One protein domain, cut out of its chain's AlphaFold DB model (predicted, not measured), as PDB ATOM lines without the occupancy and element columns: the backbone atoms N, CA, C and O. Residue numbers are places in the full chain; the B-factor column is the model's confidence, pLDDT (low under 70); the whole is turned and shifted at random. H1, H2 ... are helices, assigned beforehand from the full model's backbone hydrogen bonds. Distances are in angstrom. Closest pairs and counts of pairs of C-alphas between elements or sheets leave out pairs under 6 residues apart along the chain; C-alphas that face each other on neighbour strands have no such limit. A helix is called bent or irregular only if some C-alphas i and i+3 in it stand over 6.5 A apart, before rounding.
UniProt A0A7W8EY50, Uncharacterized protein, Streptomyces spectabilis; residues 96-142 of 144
ATOM      1  N   CYS A  96     330.437 316.783 189.745       87.00
ATOM      2  CA  CYS A  96     331.759 317.299 189.373       87.00
ATOM      3  C   CYS A  96     332.813 316.192 189.217       87.00
ATOM      4  O   CYS A  96     333.574 316.205 188.254       87.00
ATOM      5  N   CYS A  97     332.858 315.211 190.124       90.44
ATOM      6  CA  CYS A  97     333.819 314.107 190.032       90.44
ATOM      7  C   CYS A  97     333.522 313.188 188.843       90.44
ATOM      8  O   CYS A  97     334.449 312.756 188.163       90.44
ATOM      9  N   THR A  98     332.244 312.931 188.549       90.38
ATOM     10  CA  THR A  98     331.864 312.165 187.355       90.38
ATOM     11  C   THR A  98     332.171 312.937 186.068       90.38
ATOM     12  O   THR A  98     332.573 312.344 185.064       90.38
ATOM     13  N   LEU A  99     332.003 314.265 186.077       87.94
ATOM     14  CA  LEU A  99     332.404 315.116 184.959       87.94
ATOM     15  C   LEU A  99     333.916 315.053 184.725       87.94
ATOM     16  O   LEU A  99     334.330 314.867 183.585       87.94
ATOM     17  N   ALA A 100     334.721 315.154 185.784       88.44
ATOM     18  CA  ALA A 100     336.173 315.046 185.690       88.44
ATOM     19  C   ALA A 100     336.605 313.716 185.050       88.44
ATOM     20  O   ALA A 100     337.405 313.731 184.119       88.44
ATOM     21  N   ASP A 101     336.007 312.590 185.457       89.81
ATOM     22  CA  ASP A 101     336.300 311.276 184.857       89.81
ATOM     23  C   ASP A 101     335.900 311.213 183.382       89.81
ATOM     24  O   ASP A 101     336.615 310.671 182.539       89.81
ATOM     25  N   THR A 102     334.753 311.806 183.050       88.06
ATOM     26  CA  THR A 102     334.262 311.846 181.671       88.06
ATOM     27  C   THR A 102     335.177 312.681 180.782       88.06
ATOM     28  O   THR A 102     335.505 312.246 179.682       88.06
ATOM     29  N   LEU A 103     335.614 313.853 181.250       89.06
ATOM     30  CA  LEU A 103     336.554 314.703 180.521       89.06
ATOM     31  C   LEU A 103     337.925 314.038 180.392       89.06
ATOM     32  O   LEU A 103     338.487 314.058 179.304       89.06
ATOM     33  N   GLY A 104     338.416 313.404 181.460       89.38
ATOM     34  CA  GLY A 104     339.668 312.648 181.450       89.38
ATOM     35  C   GLY A 104     339.685 311.588 180.354       89.38
ATOM     36  O   GLY A 104     340.622 311.535 179.571       89.38
ATOM     37  N   ARG A 105     338.599 310.817 180.235       89.19
ATOM     38  CA  ARG A 105     338.456 309.786 179.201       89.19
ATOM     39  C   ARG A 105     338.267 310.350 177.791       89.19
ATOM     40  O   ARG A 105     338.784 309.782 176.839       89.19
ATOM     41  N   LEU A 106     337.459 311.399 177.631       88.44
ATOM     42  CA  LEU A 106     337.130 311.940 176.304       88.44
ATOM     43  C   LEU A 106     338.260 312.770 175.691       88.44
ATOM     44  O   LEU A 106     338.297 312.917 174.473       88.44
ATOM     45  N   LEU A 107     339.128 313.343 176.524       88.88
ATOM     46  CA  LEU A 107     340.218 314.224 176.104       88.88
ATOM     47  C   LEU A 107     341.598 313.584 176.314       88.88
ATOM     48  O   LEU A 107     342.604 314.297 176.277       88.88
ATOM     49  N   ASP A 108     341.631 312.270 176.555       89.62
ATOM     50  CA  ASP A 108     342.851 311.470 176.630       89.62
ATOM     51  C   ASP A 108     343.601 311.534 175.291       89.62
ATOM     52  O   ASP A 108     343.004 311.348 174.228       89.62
ATOM     53  N   ASP A 109     344.901 311.823 175.331       88.56
ATOM     54  CA  ASP A 109     345.755 311.933 174.142       88.56
ATOM     55  C   ASP A 109     346.387 310.600 173.698       88.56
ATOM     56  O   ASP A 109     347.234 310.574 172.804       88.56
ATOM     57  N   GLY A 110     345.962 309.488 174.298       87.25
ATOM     58  CA  GLY A 110     346.499 308.148 174.085       87.25
ATOM     59  C   GLY A 110     347.592 307.761 175.083       87.25
ATOM     60  O   GLY A 110     348.056 306.622 175.046       87.25
ATOM     61  N   THR A 111     347.998 308.668 175.980       88.62
ATOM     62  CA  THR A 111     348.996 308.395 177.031       88.62
ATOM     63  C   THR A 111     348.386 308.069 178.395       88.62
ATOM     64  O   THR A 111     349.125 307.836 179.354       88.62
ATOM     65  N   GLY A 112     347.053 308.019 178.509       85.56
ATOM     66  CA  GLY A 112     346.373 307.872 179.799       85.56
ATOM     67  C   GLY A 112     346.156 309.209 180.516       85.56
ATOM     68  O   GLY A 112     345.920 309.234 181.727       85.56
ATOM     69  N   GLY A 113     346.299 310.329 179.802       87.81
ATOM     70  CA  GLY A 113     346.185 311.674 180.344       87.81
ATOM     71  C   GLY A 113     345.594 312.659 179.343       87.81
ATOM     72  O   GLY A 113     345.671 312.483 178.131       87.81
ATOM     73  N   VAL A 114     345.001 313.734 179.864       89.81
ATOM     74  CA  VAL A 114     344.466 314.810 179.023       89.81
ATOM     75  C   VAL A 114     345.603 315.589 178.369       89.81
ATOM     76  O   VAL A 114     346.507 316.060 179.075       89.81
ATOM     77  N   ALA A 115     345.489 315.807 177.054       88.38
ATOM     78  CA  ALA A 115     346.437 316.607 176.281       88.38
ATOM     79  C   ALA A 115     346.746 317.941 176.996       88.38
ATOM     80  O   ALA A 115     345.813 318.659 177.379       88.38
ATOM     81  N   PRO A 116     348.022 318.345 177.160       89.19
ATOM     82  CA  PRO A 116     348.376 319.562 177.897       89.19
ATOM     83  C   PRO A 116     347.667 320.830 177.405       89.19
ATOM     84  O   PRO A 116     347.299 321.678 178.216       89.19
ATOM     85  N   SER A 117     347.420 320.931 176.098       90.75
ATOM     86  CA  SER A 117     346.698 322.041 175.465       90.75
ATOM     87  C   SER A 117     345.217 322.123 175.852       90.75
ATOM     88  O   SER A 117     344.629 323.199 175.779       90.75
ATOM     89  N   LEU A 118     344.614 321.015 176.289       90.31
ATOM     90  CA  LEU A 118     343.204 320.924 176.679       90.31
ATOM     91  C   LEU A 118     342.991 321.060 178.190       90.31
ATOM     92  O   LEU A 118     341.858 321.248 178.634       90.31
ATOM     93  N   LYS A 119     344.059 321.029 178.996       88.12
ATOM     94  CA  LYS A 119     343.972 321.214 180.454       88.12
ATOM     95  C   LYS A 119     343.251 322.507 180.865       88.12
ATOM     96  O   LYS A 119     342.389 322.411 181.735       88.12
ATOM     97  N   PRO A 120     343.498 323.680 180.242       91.19
ATOM     98  CA  PRO A 120     342.775 324.902 180.597       91.19
ATOM     99  C   PRO A 120     341.261 324.787 180.379       91.19
ATOM    100  O   PRO A 120     340.484 325.293 181.185       91.19
ATOM    101  N   LEU A 121     340.835 324.078 179.327       86.94
ATOM    102  CA  LEU A 121     339.420 323.816 179.065       86.94
ATOM    103  C   LEU A 121     338.815 322.911 180.146       86.94
ATOM    104  O   LEU A 121     337.722 323.194 180.627       86.94
ATOM    105  N   VAL A 122     339.520 321.849 180.550       86.94
ATOM    106  CA  VAL A 122     339.061 320.964 181.635       86.94
ATOM    107  C   VAL A 122     338.913 321.737 182.941       86.94
ATOM    108  O   VAL A 122     337.865 321.639 183.575       86.94
ATOM    109  N   THR A 123     339.913 322.538 183.314       87.25
ATOM    110  CA  THR A 123     339.850 323.386 184.510       87.25
ATOM    111  C   THR A 123     338.649 324.324 184.451       87.25
ATOM    112  O   THR A 123     337.829 324.308 185.365       87.25
ATOM    113  N   ALA A 124     338.468 325.053 183.344       86.94
ATOM    114  CA  ALA A 124     337.337 325.961 183.182       86.94
ATOM    115  C   ALA A 124     335.986 325.237 183.318       86.94
ATOM    116  O   ALA A 124     335.098 325.716 184.016       86.94
ATOM    117  N   LEU A 125     335.831 324.055 182.712       83.44
ATOM    118  CA  LEU A 125     334.595 323.267 182.802       83.44
ATOM    119  C   LEU A 125     334.304 322.748 184.219       83.44
ATOM    120  O   LEU A 125     333.134 322.565 184.560       83.44
ATOM    121  N   LEU A 126     335.338 322.491 185.026       83.31
ATOM    122  CA  LEU A 126     335.200 322.040 186.415       83.31
ATOM    123  C   LEU A 126     334.966 323.197 187.397       83.31
ATOM    124  O   LEU A 126     334.275 323.000 188.394       83.31
ATOM    125  N   GLU A 127     335.516 324.379 187.115       82.56
ATOM    126  CA  GLU A 127     335.334 325.601 187.912       82.56
ATOM    127  C   GLU A 127     334.015 326.320 187.616       82.56
ATOM    128  O   GLU A 127     333.530 327.089 188.448       82.56
ATOM    129  N   MET A 128     333.405 326.071 186.452       75.62
ATOM    130  CA  MET A 128     332.064 326.560 186.156       75.62
ATOM    131  C   MET A 128     331.099 326.114 187.249       75.62
ATOM    132  O   MET A 128     330.922 324.919 187.496       75.62
ATOM    133  N   ASP A 129     330.427 327.091 187.859       58.66
ATOM    134  CA  ASP A 129     329.470 326.859 188.927       58.66
ATOM    135  C   ASP A 129     328.254 326.093 188.371       58.66
ATOM    136  O   ASP A 129     327.254 326.636 187.900       58.66
ATOM    137  N   ARG A 130     328.388 324.763 188.401       61.47
ATOM    138  CA  ARG A 130     327.380 323.730 188.137       61.47
ATOM    139  C   ARG A 130     326.855 323.704 186.695       61.47
ATOM    140  O   ARG A 130     325.769 324.222 186.411       61.47
ATOM    141  N   PRO A 131     327.508 322.970 185.780       53.16
ATOM    142  CA  PRO A 131     326.971 322.764 184.444       53.16
ATOM    143  C   PRO A 131     325.734 321.855 184.496       53.16
ATOM    144  O   PRO A 131     325.823 320.631 184.391       53.16
ATOM    145  N   LYS A 132     324.539 322.457 184.611       52.38
ATOM    146  CA  LYS A 132     323.236 321.760 184.526       52.38
ATOM    147  C   LYS A 132     323.165 320.826 183.307       52.38
ATOM    148  O   LYS A 132     322.526 319.778 183.363       52.38
ATOM    149  N   THR A 133     323.864 321.190 182.235       50.28
ATOM    150  CA  THR A 133     323.884 320.517 180.934       50.28
ATOM    151  C   THR A 133     324.855 319.330 180.855       50.28
ATOM    152  O   THR A 133     324.641 318.431 180.044       50.28
ATOM    153  N   LEU A 134     325.890 319.253 181.703       52.72
ATOM    154  CA  LEU A 134     326.905 318.193 181.589       52.72
ATOM    155  C   LEU A 134     326.446 316.846 182.166       52.72
ATOM    156  O   LEU A 134     326.852 315.803 181.662       52.72
ATOM    157  N   SER A 135     325.501 316.836 183.114       52.38
ATOM    158  CA  SER A 135     324.877 315.591 183.606       52.38
ATOM    159  C   SER A 135     324.153 314.791 182.505       52.38
ATOM    160  O   SER A 135     324.098 313.560 182.562       52.38
ATOM    161  N   TYR A 136     323.624 315.470 181.477       51.09
ATOM    162  CA  TYR A 136     322.991 314.830 180.320       51.09
ATOM    163  C   TYR A 136     324.026 314.227 179.358       51.09
ATOM    164  O   TYR A 136     323.835 313.108 178.882       51.09
ATOM    165  N   VAL A 137     325.133 314.939 179.111       50.44
ATOM    166  CA  VAL A 137     326.232 314.490 178.235       50.44
ATOM    167  C   VAL A 137     326.903 313.241 178.810       50.44
ATOM    168  O   VAL A 137     327.013 312.230 178.120       50.44
ATOM    169  N   VAL A 138     327.230 313.261 180.106       51.72
ATOM    170  CA  VAL A 138     327.837 312.128 180.825       51.72
ATOM    171  C   VAL A 138     326.969 310.866 180.727       51.72
ATOM    172  O   VAL A 138     327.475 309.798 180.397       51.72
ATOM    173  N   ARG A 139     325.645 310.970 180.928       51.78
ATOM    174  CA  ARG A 139     324.728 309.809 180.865       51.78
ATOM    175  C   ARG A 139     324.598 309.184 179.469       51.78
ATOM    176  O   ARG A 139     324.126 308.050 179.371       51.78
ATOM    177  N   ARG A 140     324.957 309.897 178.395       45.62
ATOM    178  CA  ARG A 140     324.834 309.406 177.010       45.62
ATOM    179  C   ARG A 140     326.110 308.710 176.527       45.62
ATOM    180  O   ARG A 140     326.014 307.759 175.759       45.62
ATOM    181  N   SER A 141     327.269 309.115 177.038       42.28
ATOM    182  CA  SER A 141     328.582 308.568 176.667       42.28
ATOM    183  C   SER A 141     328.981 307.283 177.410       42.28
ATOM    184  O   SER A 141     330.082 306.793 177.183       42.28
ATOM    185  N   SER A 142     328.124 306.758 178.297       39.97
ATOM    186  CA  SER A 142     328.271 305.452 178.977       39.97
ATOM    187  C   SER A 142     327.504 304.312 178.283       39.97
ATOM    188  O   SER A 142     327.388 303.223 178.833       39.97
TER     189      SER A 142
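Overview. This is residues 96 to 142 of the 144 residues of an uncharacterized protein of Streptomyces spectabilis (UniProt A0A7W8EY50). A loose-armed helical hairpin, H1 and H2, side by side and running opposite ways, is joined by a third, short helix, H3, which packs at a steep angle on H1 and stays away from H2. H1 is the shared part, meeting both of the others, while residues 107 to 115 link it to H2 and hold Thr 111, one end of the widest distance in the domain. The printed part has 47 residues, with three named helices in the order H1, H2, H3 and no named strand, and its class is all helix. It is compact, with a radius of gyration of the C-alphas of 10.6 A, and its C-alphas span 29 by 23 by 13 A.

Arrangement. H1, residues 96 to 106, touches H2, residues 116 to 127, and the closest C-alphas of the two are those of Cys 96 and Leu 126, 6.6 A apart. H2 touches H1 with residues 122 to 126 alone. Their lines stand at a shallow tilt of 23 degrees, opposite ways, and the two form a helical hairpin. H1 also touches H3, residues 134 to 140, where the closest C-alphas are those of Thr 102 and Val 138, 6.5 A apart. These two run the same way at a steep tilt of 54 degrees. H2 and H3 are apart, though they follow each other in the chain. In H1 and H3 every O i to N i+4 pair is within hydrogen-bond range, and in H2 6 of 8 are.

Along the chain. H1 begins at C-alpha 96, at (331.759, 317.299, 189.373), and is 15.1 A long from first to last C-alpha, ending at Leu 106. H2 runs from Pro 116, with its C-alpha at (348.376, 319.562, 177.897), to Glu 127 over 17.5 A. It is irregular: C-alphas 117 and 120 are 7.1 A apart, against about 5 A in a regular helix, and its line is a rough one. H3 runs from Leu 134 to Arg 140, whose C-alpha is at (324.834, 309.406, 177.010).

Size, cuts and confidence. The two C-alphas farthest apart are those of Thr 111 and Lys 132, at 30.0 A, and the C-alphas of Cys 96 and Ser 142, the first and last printed, are 16.1 A apart. The printed part has no cut. The links from H1 to H2, of 9 residues, and from H2 to H3, of 6 residues, are both short. The mean pLDDT of the printed part is 76.8. Residues 129 to 142 are under 70, and H3 has a mean of 51, against 89 for H1 and 87 for H2.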